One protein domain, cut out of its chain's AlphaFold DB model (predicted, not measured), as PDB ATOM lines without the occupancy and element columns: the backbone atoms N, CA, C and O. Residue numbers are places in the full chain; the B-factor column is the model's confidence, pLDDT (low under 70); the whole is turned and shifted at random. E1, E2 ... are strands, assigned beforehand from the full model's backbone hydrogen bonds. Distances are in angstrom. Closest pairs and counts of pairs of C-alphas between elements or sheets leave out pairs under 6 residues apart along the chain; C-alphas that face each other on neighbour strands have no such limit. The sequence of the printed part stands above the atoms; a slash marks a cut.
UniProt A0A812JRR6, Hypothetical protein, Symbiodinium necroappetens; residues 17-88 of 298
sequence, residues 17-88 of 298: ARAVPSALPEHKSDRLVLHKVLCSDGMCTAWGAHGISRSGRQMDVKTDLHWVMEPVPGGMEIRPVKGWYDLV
ATOM      1  N   ALA A  17     -35.914 -22.390 -49.168       43.56
ATOM      2  CA  ALA A  17     -34.513 -22.263 -49.518       43.56
ATOM      3  C   ALA A  17     -33.883 -23.652 -49.636       43.56
ATOM      4  O   ALA A  17     -33.855 -24.417 -48.670       43.56
ATOM      5  N   ARG A  18     -33.365 -23.981 -50.821       41.00
ATOM      6  CA  ARG A  18     -32.589 -25.205 -51.030       41.00
ATOM      7  C   ARG A  18     -31.129 -24.870 -50.753       41.00
ATOM      8  O   ARG A  18     -30.533 -24.049 -51.438       41.00
ATOM      9  N   ALA A  19     -30.555 -25.481 -49.724       39.81
ATOM     10  CA  ALA A  19     -29.119 -25.408 -49.499       39.81
ATOM     11  C   ALA A  19     -28.426 -26.478 -50.345       39.81
ATOM     12  O   ALA A  19     -28.728 -27.663 -50.204       39.81
ATOM     13  N   VAL A  20     -27.497 -26.069 -51.205       37.47
ATOM     14  CA  VAL A  20     -26.621 -27.003 -51.920       37.47
ATOM     15  C   VAL A  20     -25.629 -27.605 -50.910       37.47
ATOM     16  O   VAL A  20     -24.932 -26.847 -50.223       37.47
ATOM     17  N   PRO A  21     -25.550 -28.942 -50.765       41.59
ATOM     18  CA  PRO A  21     -24.500 -29.569 -49.976       41.59
ATOM     19  C   PRO A  21     -23.184 -29.461 -50.757       41.59
ATOM     20  O   PRO A  21     -22.986 -30.145 -51.756       41.59
ATOM     21  N   SER A  22     -22.290 -28.562 -50.343       41.69
ATOM     22  CA  SER A  22     -20.924 -28.540 -50.870       41.69
ATOM     23  C   SER A  22     -20.086 -29.599 -50.160       41.69
ATOM     24  O   SER A  22     -20.106 -29.660 -48.932       41.69
ATOM     25  N   ALA A  23     -19.342 -30.373 -50.949       41.56
ATOM     26  CA  ALA A  23     -18.431 -31.442 -50.549       41.56
ATOM     27  C   ALA A  23     -17.590 -31.116 -49.298       41.56
ATOM     28  O   ALA A  23     -16.586 -30.418 -49.385       41.56
ATOM     29  N   LEU A  24     -18.011 -31.642 -48.148       40.38
ATOM     30  CA  LEU A  24     -17.252 -31.822 -46.906       40.38
ATOM     31  C   LEU A  24     -17.887 -33.015 -46.155       40.38
ATOM     32  O   LEU A  24     -19.042 -33.345 -46.435       40.38
ATOM     33  N   PRO A  25     -17.123 -33.721 -45.299       35.84
ATOM     34  CA  PRO A  25     -17.266 -35.156 -45.073       35.84
ATOM     35  C   PRO A  25     -18.605 -35.526 -44.444       35.84
ATOM     36  O   PRO A  25     -19.195 -34.747 -43.698       35.84
ATOM     37  N   GLU A  26     -19.043 -36.742 -44.766       39.91
ATOM     38  CA  GLU A  26     -20.304 -37.394 -44.417       39.91
ATOM     39  C   GLU A  26     -20.564 -37.503 -42.907       39.91
ATOM     40  O   GLU A  26     -20.623 -38.582 -42.340       39.91
ATOM     41  N   HIS A  27     -20.759 -36.387 -42.219       35.19
ATOM     42  CA  HIS A  27     -21.418 -36.380 -40.928       35.19
ATOM     43  C   HIS A  27     -22.146 -35.056 -40.771       35.19
ATOM     44  O   HIS A  27     -21.529 -33.995 -40.731       35.19
ATOM     45  N   LYS A  28     -23.467 -35.168 -40.602       37.06
ATOM     46  CA  LYS A  28     -24.453 -34.089 -40.462       37.06
ATOM     47  C   LYS A  28     -24.957 -33.560 -41.802       37.06
ATOM     48  O   LYS A  28     -24.682 -32.439 -42.223       37.06
ATOM     49  N   SER A  29     -25.841 -34.341 -42.410       39.12
ATOM     50  CA  SER A  29     -27.022 -33.799 -43.081       39.12
ATOM     51  C   SER A  29     -27.865 -33.030 -42.051       39.12
ATOM     52  O   SER A  29     -28.962 -33.439 -41.675       39.12
ATOM     53  N   ASP A  30     -27.321 -31.918 -41.547       40.56
ATOM     54  CA  ASP A  30     -28.060 -30.969 -40.735       40.56
ATOM     55  C   ASP A  30     -29.161 -30.442 -41.641       40.56
ATOM     56  O   ASP A  30     -28.940 -29.649 -42.560       40.56
ATOM     57  N   ARG A  31     -30.366 -30.954 -41.407       45.91
ATOM     58  CA  ARG A  31     -31.611 -30.376 -41.878       45.91
ATOM     59  C   ARG A  31     -31.570 -28.927 -41.401       45.91
ATOM     60  O   ARG A  31     -31.768 -28.665 -40.220       45.91
ATOM     61  N   LEU A  32     -31.169 -28.013 -42.284       53.91
ATOM     62  CA  LEU A  32     -30.904 -26.624 -41.927       53.91
ATOM     63  C   LEU A  32     -32.208 -26.009 -41.431       53.91
ATOM     64  O   LEU A  32     -33.068 -25.630 -42.222       53.91
ATOM     65  N   VAL A  33     -32.358 -25.933 -40.111       54.25
ATOM     66  CA  VAL A  33     -33.443 -25.187 -39.487       54.25
ATOM     67  C   VAL A  33     -33.089 -23.717 -39.657       54.25
ATOM     68  O   VAL A  33     -32.237 -23.161 -38.959       54.25
ATOM     69  N   LEU A  34     -33.680 -23.108 -40.680       62.69
ATOM     70  CA  LEU A  34     -33.613 -21.674 -40.902       62.69
ATOM     71  C   LEU A  34     -34.601 -21.027 -39.933       62.69
ATOM     72  O   LEU A  34     -35.802 -21.247 -40.028       62.69
ATOM     73  N   HIS A  35     -34.090 -20.258 -38.976       57.28
ATOM     74  CA  HIS A  35     -34.922 -19.618 -37.951       57.28
ATOM     75  C   HIS A  35     -35.504 -18.289 -38.419       57.28
ATOM     76  O   HIS A  35     -36.503 -17.815 -37.886       57.28
ATOM     77  N   LYS A  36     -34.846 -17.651 -39.386       69.50
ATOM     78  CA  LYS A  36     -35.273 -16.372 -39.931       69.50
ATOM     79  C   LYS A  36     -34.874 -16.300 -41.390       69.50
ATOM     80  O   LYS A  36     -33.742 -16.632 -41.738       69.50
ATOM     81  N   VAL A  37     -35.798 -15.835 -42.217       73.00
ATOM     82  CA  VAL A  37     -35.571 -15.576 -43.635       73.00
ATOM     83  C   VAL A  37     -36.039 -14.152 -43.922       73.00
ATOM     84  O   VAL A  37     -37.150 -13.779 -43.552       73.00
ATOM     85  N   LEU A  38     -35.168 -13.332 -44.507       79.25
ATOM     86  CA  LEU A  38     -35.485 -11.985 -44.974       79.25
ATOM     87  C   LEU A  38     -35.241 -11.926 -46.478       79.25
ATOM     88  O   LEU A  38     -34.115 -12.122 -46.939       79.25
ATOM     89  N   CYS A  39     -36.303 -11.634 -47.221       75.75
ATOM     90  CA  CYS A  39     -36.280 -11.508 -48.670       75.75
ATOM     91  C   CYS A  39     -36.535 -10.051 -49.060       75.75
ATOM     92  O   CYS A  39     -37.523  -9.457 -48.630       75.75
ATOM     93  N   SER A  40     -35.650  -9.485 -49.875       75.00
ATOM     94  CA  SER A  40     -35.767  -8.139 -50.444       75.00
ATOM     95  C   SER A  40     -35.249  -8.152 -51.879       75.00
ATOM     96  O   SER A  40     -34.139  -8.631 -52.107       75.00
ATOM     97  N   ASP A  41     -36.037  -7.643 -52.827       70.81
ATOM     98  CA  ASP A  41     -35.653  -7.376 -54.223       70.81
ATOM     99  C   ASP A  41     -34.774  -8.464 -54.873       70.81
ATOM    100  O   ASP A  41     -33.632  -8.235 -55.270       70.81
ATOM    101  N   GLY A  42     -35.298  -9.693 -54.954       71.62
ATOM    102  CA  GLY A  42     -34.620 -10.817 -55.617       71.62
ATOM    103  C   GLY A  42     -33.444 -11.428 -54.844       71.62
ATOM    104  O   GLY A  42     -32.800 -12.361 -55.335       71.62
ATOM    105  N   MET A  43     -33.179 -10.950 -53.626       78.75
ATOM    106  CA  MET A  43     -32.165 -11.482 -52.723       78.75
ATOM    107  C   MET A  43     -32.809 -11.995 -51.434       78.75
ATOM    108  O   MET A  43     -33.700 -11.367 -50.864       78.75
ATOM    109  N   CYS A  44     -32.348 -13.149 -50.967       81.31
ATOM    110  CA  CYS A  44     -32.787 -13.752 -49.717       81.31
ATOM    111  C   CYS A  44     -31.591 -13.915 -48.787       81.31
ATOM    112  O   CYS A  44     -30.532 -14.387 -49.193       81.31
ATOM    113  N   THR A  45     -31.769 -13.553 -47.523       79.81
ATOM    114  CA  THR A  45     -30.825 -13.852 -46.446       79.81
ATOM    115  C   THR A  45     -31.511 -14.740 -45.428       79.81
ATOM    116  O   THR A  45     -32.586 -14.419 -44.928       79.81
ATOM    117  N   ALA A  46     -30.906 -15.888 -45.153       81.12
ATOM    118  CA  ALA A  46     -31.421 -16.861 -44.210       81.12
ATOM    119  C   ALA A  46     -30.413 -17.074 -43.078       81.12
ATOM    120  O   ALA A  46     -29.216 -17.239 -43.322       81.12
ATOM    121  N   TRP A  47     -30.899 -17.070 -41.838       76.75
ATOM    122  CA  TRP A  47     -30.096 -17.294 -40.638       76.75
ATOM    123  C   TRP A  47     -30.373 -18.688 -40.080       76.75
ATOM    124  O   TRP A  47     -31.519 -19.035 -39.782       76.75
ATOM    125  N   GLY A  48     -29.313 -19.483 -39.940       74.44
ATOM    126  CA  GLY A  48     -29.364 -20.775 -39.259       74.44
ATOM    127  C   GLY A  48     -29.263 -20.643 -37.735       74.44
ATOM    128  O   GLY A  48     -28.863 -19.601 -37.213       74.44
ATOM    129  N   ALA A  49     -29.568 -21.733 -37.026       64.38
ATOM    130  CA  ALA A  49     -29.539 -21.819 -35.558       64.38
ATOM    131  C   ALA A  49     -28.192 -21.407 -34.927       64.38
ATOM    132  O   ALA A  49     -28.147 -20.896 -33.812       64.38
ATOM    133  N   HIS A  50     -27.091 -21.586 -35.660       66.06
ATOM    134  CA  HIS A  50     -25.728 -21.297 -35.202       66.06
ATOM    135  C   HIS A  50     -25.240 -19.876 -35.539       66.06
ATOM    136  O   HIS A  50     -24.039 -19.628 -35.554       66.06
ATOM    137  N   GLY A  51     -26.143 -18.947 -35.878       67.38
ATOM    138  CA  GLY A  51     -25.781 -17.573 -36.259       67.38
ATOM    139  C   GLY A  51     -25.144 -17.445 -37.648       67.38
ATOM    140  O   GLY A  51     -24.786 -16.347 -38.065       67.38
ATOM    141  N   ILE A  52     -25.035 -18.547 -38.394       71.94
ATOM    142  CA  ILE A  52     -24.521 -18.559 -39.765       71.94
ATOM    143  C   ILE A  52     -25.586 -17.955 -40.684       71.94
ATOM    144  O   ILE A  52     -26.664 -18.529 -40.859       71.94
ATOM    145  N   SER A  53     -25.275 -16.805 -41.282       77.81
ATOM    146  CA  SER A  53     -26.089 -16.202 -42.335       77.81
ATOM    147  C   SER A  53     -25.672 -16.729 -43.704       77.81
ATOM    148  O   SER A  53     -24.483 -16.757 -44.027       77.81
ATOM    149  N   ARG A  54     -26.648 -17.091 -44.531       78.56
ATOM    150  CA  ARG A  54     -26.449 -17.436 -45.941       78.56
ATOM    151  C   ARG A  54     -27.239 -16.459 -46.793       78.56
ATOM    152  O   ARG A  54     -28.421 -16.242 -46.528       78.56
ATOM    153  N   SER A  55     -26.594 -15.868 -47.790       81.44
ATOM    154  CA  SER A  55     -27.277 -15.087 -48.816       81.44
ATOM    155  C   SER A  55     -27.510 -15.954 -50.047       81.44
ATOM    156  O   SER A  55     -26.733 -16.857 -50.361       81.44
ATOM    157  N   GLY A  56     -28.612 -15.699 -50.734       83.12
ATOM    158  CA  GLY A  56     -28.968 -16.405 -51.946       83.12
ATOM    159  C   GLY A  56     -29.702 -15.537 -52.939       83.12
ATOM    160  O   GLY A  56     -30.322 -14.528 -52.585       83.12
ATOM    161  N   ARG A  57     -29.611 -15.945 -54.202       83.19
ATOM    162  CA  ARG A  57     -30.273 -15.290 -55.327       83.19
ATOM    163  C   ARG A  57     -31.574 -16.014 -55.644       83.19
ATOM    164  O   ARG A  57     -31.633 -17.241 -55.559       83.19
ATOM    165  N   GLN A  58     -32.601 -15.253 -56.014       84.50
ATOM    166  CA  GLN A  58     -33.840 -15.823 -56.524       84.50
ATOM    167  C   GLN A  58     -33.582 -16.575 -57.834       84.50
ATOM    168  O   GLN A  58     -32.928 -16.063 -58.745       84.50
ATOM    169  N   MET A  59     -34.094 -17.796 -57.907       82.81
ATOM    170  CA  MET A  59     -34.091 -18.613 -59.109       82.81
ATOM    171  C   MET A  59     -35.290 -18.252 -59.986       82.81
ATOM    172  O   MET A  59     -36.366 -17.928 -59.479       82.81
ATOM    173  N   ASP A  60     -35.106 -18.356 -61.300       83.75
ATOM    174  CA  ASP A  60     -36.167 -18.144 -62.284       83.75
ATOM    175  C   ASP A  60     -37.034 -19.406 -62.410       83.75
ATOM    176  O   ASP A  60     -36.922 -20.195 -63.347       83.75
ATOM    177  N   VAL A  61     -37.836 -19.659 -61.375       83.38
ATOM    178  CA  VAL A  61     -38.786 -20.773 -61.314       83.38
ATOM    179  C   VAL A  61     -40.193 -20.197 -61.246       83.38
ATOM    180  O   VAL A  61     -40.464 -19.310 -60.436       83.38
ATOM    181  N   LYS A  62     -41.108 -20.734 -62.062       78.75
ATOM    182  CA  LYS A  62     -42.517 -20.317 -62.084       78.75
ATOM    183  C   LYS A  62     -43.143 -20.459 -60.689       78.75
ATOM    184  O   LYS A  62     -43.180 -21.556 -60.123       78.75
ATOM    185  N   THR A  63     -43.643 -19.344 -60.165       70.31
ATOM    186  CA  THR A  63     -44.146 -19.197 -58.789       70.31
ATOM    187  C   THR A  63     -45.473 -19.913 -58.541       70.31
ATOM    188  O   THR A  63     -45.778 -20.257 -57.408       70.31
ATOM    189  N   ASP A  64     -46.223 -20.239 -59.594       74.88
ATOM    190  CA  ASP A  64     -47.612 -20.704 -59.447       74.88
ATOM    191  C   ASP A  64     -47.777 -22.222 -59.621       74.88
ATOM    192  O   ASP A  64     -48.882 -22.753 -59.542       74.88
ATOM    193  N   LEU A  65     -46.674 -22.940 -59.858       82.12
ATOM    194  CA  LEU A  65     -46.691 -24.386 -60.108       82.12
ATOM    195  C   LEU A  65     -46.347 -25.217 -58.860       82.12
ATOM    196  O   LEU A  65     -46.533 -26.429 -58.852       82.12
ATOM    197  N   HIS A  66     -45.847 -24.579 -57.798       81.12
ATOM    198  CA  HIS A  66     -45.241 -25.270 -56.662       81.12
ATOM    199  C   HIS A  66     -45.981 -24.971 -55.356       81.12
ATOM    200  O   HIS A  66     -46.255 -23.818 -55.021       81.12
ATOM    201  N   TRP A  67     -46.256 -26.032 -54.599       85.75
ATOM    202  CA  TRP A  67     -46.957 -25.988 -53.321       85.75
ATOM    203  C   TRP A  67     -46.159 -26.771 -52.277       85.75
ATOM    204  O   TRP A  67     -45.575 -27.810 -52.582       85.75
ATOM    205  N   VAL A  68     -46.124 -26.272 -51.044       86.12
ATOM    206  CA  VAL A  68     -45.457 -26.918 -49.908       86.12
ATOM    207  C   VAL A  68     -46.515 -27.453 -48.965       86.12
ATOM    208  O   VAL A  68     -47.418 -26.721 -48.573       86.12
ATOM    209  N   MET A  69     -46.382 -28.721 -48.584       86.69
ATOM    210  CA  MET A  69     -47.176 -29.309 -47.512       86.69
ATOM    211  C   MET A  69     -46.431 -29.164 -46.192       86.69
ATOM    212  O   MET A  69     -45.319 -29.676 -46.042       86.69
ATOM    213  N   GLU A  70     -47.046 -28.482 -45.240       84.00
ATOM    214  CA  GLU A  70     -46.509 -28.295 -43.902       84.00
ATOM    215  C   GLU A  70     -47.299 -29.131 -42.891       84.00
ATOM    216  O   GLU A  70     -48.534 -29.107 -42.902       84.00
ATOM    217  N   PRO A  71     -46.616 -29.875 -42.007       85.31
ATOM    218  CA  PRO A  71     -47.279 -30.568 -40.917       85.31
ATOM    219  C   PRO A  71     -47.749 -29.555 -39.866       85.31
ATOM    220  O   PRO A  71     -46.942 -28.857 -39.251       85.31
ATOM    221  N   VAL A  72     -49.058 -29.511 -39.629       87.62
ATOM    222  CA  VAL A  72     -49.712 -28.661 -38.624       87.62
ATOM    223  C   VAL A  72     -50.326 -29.575 -37.552       87.62
ATOM    224  O   VAL A  72     -50.720 -30.700 -37.870       87.62
ATOM    225  N   PRO A  73     -50.422 -29.169 -36.270       83.12
ATOM    226  CA  PRO A  73     -51.083 -29.986 -35.256       83.12
ATOM    227  C   PRO A  73     -52.538 -30.277 -35.661       83.12
ATOM    228  O   PRO A  73     -53.393 -29.400 -35.583       83.12
ATOM    229  N   GLY A  74     -52.807 -31.501 -36.122       87.94
ATOM    230  CA  GLY A  74     -54.122 -31.920 -36.618       87.94
ATOM    231  C   GLY A  74     -54.219 -32.184 -38.125       87.94
ATOM    232  O   GLY A  74     -55.304 -32.526 -38.584       87.94
ATOM    233  N   GLY A  75     -53.130 -32.076 -38.897       87.19
ATOM    234  CA  GLY A  75     -53.141 -32.453 -40.313       87.19
ATOM    235  C   GLY A  75     -51.974 -31.903 -41.131       87.19
ATOM    236  O   GLY A  75     -50.907 -31.592 -40.608       87.19
ATOM    237  N   MET A  76     -52.193 -31.796 -42.439       90.12
ATOM    238  CA  MET A  76     -51.252 -31.200 -43.389       90.12
ATOM    239  C   MET A  76     -51.913 -29.968 -44.007       90.12
ATOM    240  O   MET A  76     -53.051 -30.053 -44.469       90.12
ATOM    241  N   GLU A  77     -51.213 -28.837 -44.028       91.19
ATOM    242  CA  GLU A  77     -51.658 -27.620 -44.708       91.19
ATOM    243  C   GLU A  77     -50.844 -27.421 -45.986       91.19
ATOM    244  O   GLU A  77     -49.622 -27.572 -45.982       91.19
ATOM    245  N   ILE A  78     -51.513 -27.089 -47.091       87.62
ATOM    246  CA  ILE A  78     -50.848 -26.813 -48.365       87.62
ATOM    247  C   ILE A  78     -50.706 -25.296 -48.528       87.62
ATOM    248  O   ILE A  78     -51.704 -24.577 -48.531       87.62
ATOM    249  N   ARG A  79     -49.475 -24.803 -48.702       83.88
ATOM    250  CA  ARG A  79     -49.168 -23.378 -48.897       83.88
ATOM    251  C   ARG A  79     -48.490 -23.129 -50.258       83.88
ATOM    252  O   ARG A  79     -47.601 -23.895 -50.634       83.88
ATOM    253  N   PRO A  80     -48.873 -22.077 -51.008       81.56
ATOM    254  CA  PRO A  80     -48.243 -21.749 -52.290       81.56
ATOM    255  C   PRO A  80     -46.818 -21.205 -52.096       81.56
ATOM    256  O   PRO A  80     -46.548 -20.466 -51.144       81.56
ATOM    257  N   VAL A  81     -45.901 -21.543 -53.009       85.06
ATOM    258  CA  VAL A  81     -44.491 -21.119 -52.944       85.06
ATOM    259  C   VAL A  81     -44.289 -19.788 -53.667       85.06
ATOM    260  O   VAL A  81     -44.369 -19.719 -54.884       85.06
ATOM    261  N   LYS A  82     -43.938 -18.724 -52.935       79.38
ATOM    262  CA  LYS A  82     -43.709 -17.396 -53.541       79.38
ATOM    263  C   LYS A  82     -42.439 -17.294 -54.396       79.38
ATOM    264  O   LYS A  82     -42.345 -16.408 -55.237       79.38
ATOM    265  N   GLY A  83     -41.437 -18.137 -54.158       81.75
ATOM    266  CA  GLY A  83     -40.170 -18.061 -54.879       81.75
ATOM    267  C   GLY A  83     -39.148 -19.080 -54.398       81.75
ATOM    268  O   GLY A  83     -39.216 -19.568 -53.269       81.75
ATOM    269  N   TRP A  84     -38.200 -19.376 -55.281       84.12
ATOM    270  CA  TRP A  84     -37.099 -20.302 -55.046       84.12
ATOM    271  C   TRP A  84     -35.800 -19.523 -54.900       84.12
ATOM    272  O   TRP A  84     -35.554 -18.595 -55.668       84.12
ATOM    273  N   TYR A  85     -34.969 -19.898 -53.932       84.75
ATOM    274  CA  TYR A  85     -33.692 -19.233 -53.680       84.75
ATOM    275  C   TYR A  85     -32.569 -20.254 -53.554       84.75
ATOM    276  O   TYR A  85     -32.713 -21.255 -52.845       84.75
ATOM    277  N   ASP A  86     -31.447 -19.958 -54.207       83.25
ATOM    278  CA  ASP A  86     -30.207 -20.721 -54.084       83.25
ATOM    279  C   ASP A  86     -29.294 -20.043 -53.057       83.25
ATOM    280  O   ASP A  86     -28.805 -18.934 -53.289       83.25
ATOM    281  N   LEU A  87     -29.126 -20.672 -51.887       82.00
ATOM    282  CA  LEU A  87     -28.321 -20.142 -50.785       82.00
ATOM    283  C   LEU A  87     -26.871 -20.621 -50.903       82.00
ATOM    284  O   LEU A  87     -26.565 -21.782 -50.616       82.00
ATOM    285  N   VAL A  88     -25.956 -19.701 -51.206       77.12
ATOM    286  CA  VAL A  88     -24.519 -19.992 -51.254       77.12
ATOM    287  C   VAL A  88     -23.934 -19.874 -49.843       77.12
ATOM    288  O   VAL A  88     -24.168 -18.897 -49.128       77.12
TER     289      VAL A  88
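What this domain is: This is residues 17 to 88 of the 298 residues of the protein "Hypothetical protein" of Symbiodinium necroappetens (UniProt A0A812JRR6). A five-strand sheet, E1, E7, E4, E3 and E2, curls like part of a barrel and folds back on itself, with E4 as the hinge. A separate two-strand hairpin, E5 and E6, is set off from it as an arm, while residues 23 to 28 stick out far from that hairpin's tip. The printed part has 72 residues with no named helix and seven named strands, E1 to E7 in chain order; the class is all strand. The five-strand sheet is mixed, the two-strand sheet antiparallel. The whole is only just loose, close to compact, with a radius of gyration of the C-alphas of 13.8 A and spans of 34 by 33 by 21 A.

Where its parts are: E1, residues 17 to 19, begins at C-alpha 17 (-34.513, -22.263, -49.518) and is 6.2 A long. E2, residues 34 to 40, measures 16.7 A; E3, residues 43 to 48, 16.6 A; and E4, residues 53 to 59, 18.7 A. E5, residues 67 to 72, measures 15.2 A, and E6, residues 75 to 80, 16.8 A, beginning at C-alpha 75 (-53.141, -32.453, -40.313). E7, residues 84 to 88, is 13.1 A long and ends at C-alpha 88 (-24.519, -19.992, -51.254).

How they stand to each other: The five-strand sheet is strongly twisted, with E1 and E2 as edge strands. E1 and E7 are parallel at 35 degrees, with N 18 and O 85 at 3.5 A. E7 and E4 are antiparallel at 137 degrees, with N 59 and O 84 at 2.8 A. E4 and E3 form a hairpin at 143 degrees, with N 54 and O 46 at 2.8 A. E3 and E2 form another at 165 degrees, with N 38 and O 45 at 2.8 A. E2, E3 and E4 make a meander, each strand the antiparallel neighbour of the one before. In this folded sheet, one sheet bent back into two leaves, E1 and E7 face E3 and E2; the closest C-alphas of E3 and E7, those of Cys 44 and Tyr 85, are 6.8 A apart. The hairpin E5 and E6 is antiparallel at 149 degrees, with N 70 and O 77 at 2.8 A. E5 is apart from E4 and from E7, and E6 is apart from both too.

The domain as a whole: The C-alphas of Ala 23 and Gly 74, the two farthest apart, are 38.3 A from each other. The printed part has no cut. The link from E1 to E2, residues 20 to 33, is long, and its residues 23 to 28 stand free. The mean pLDDT of the printed part is 70.5; residues 17 to 36 and 49 to 51 are under 70.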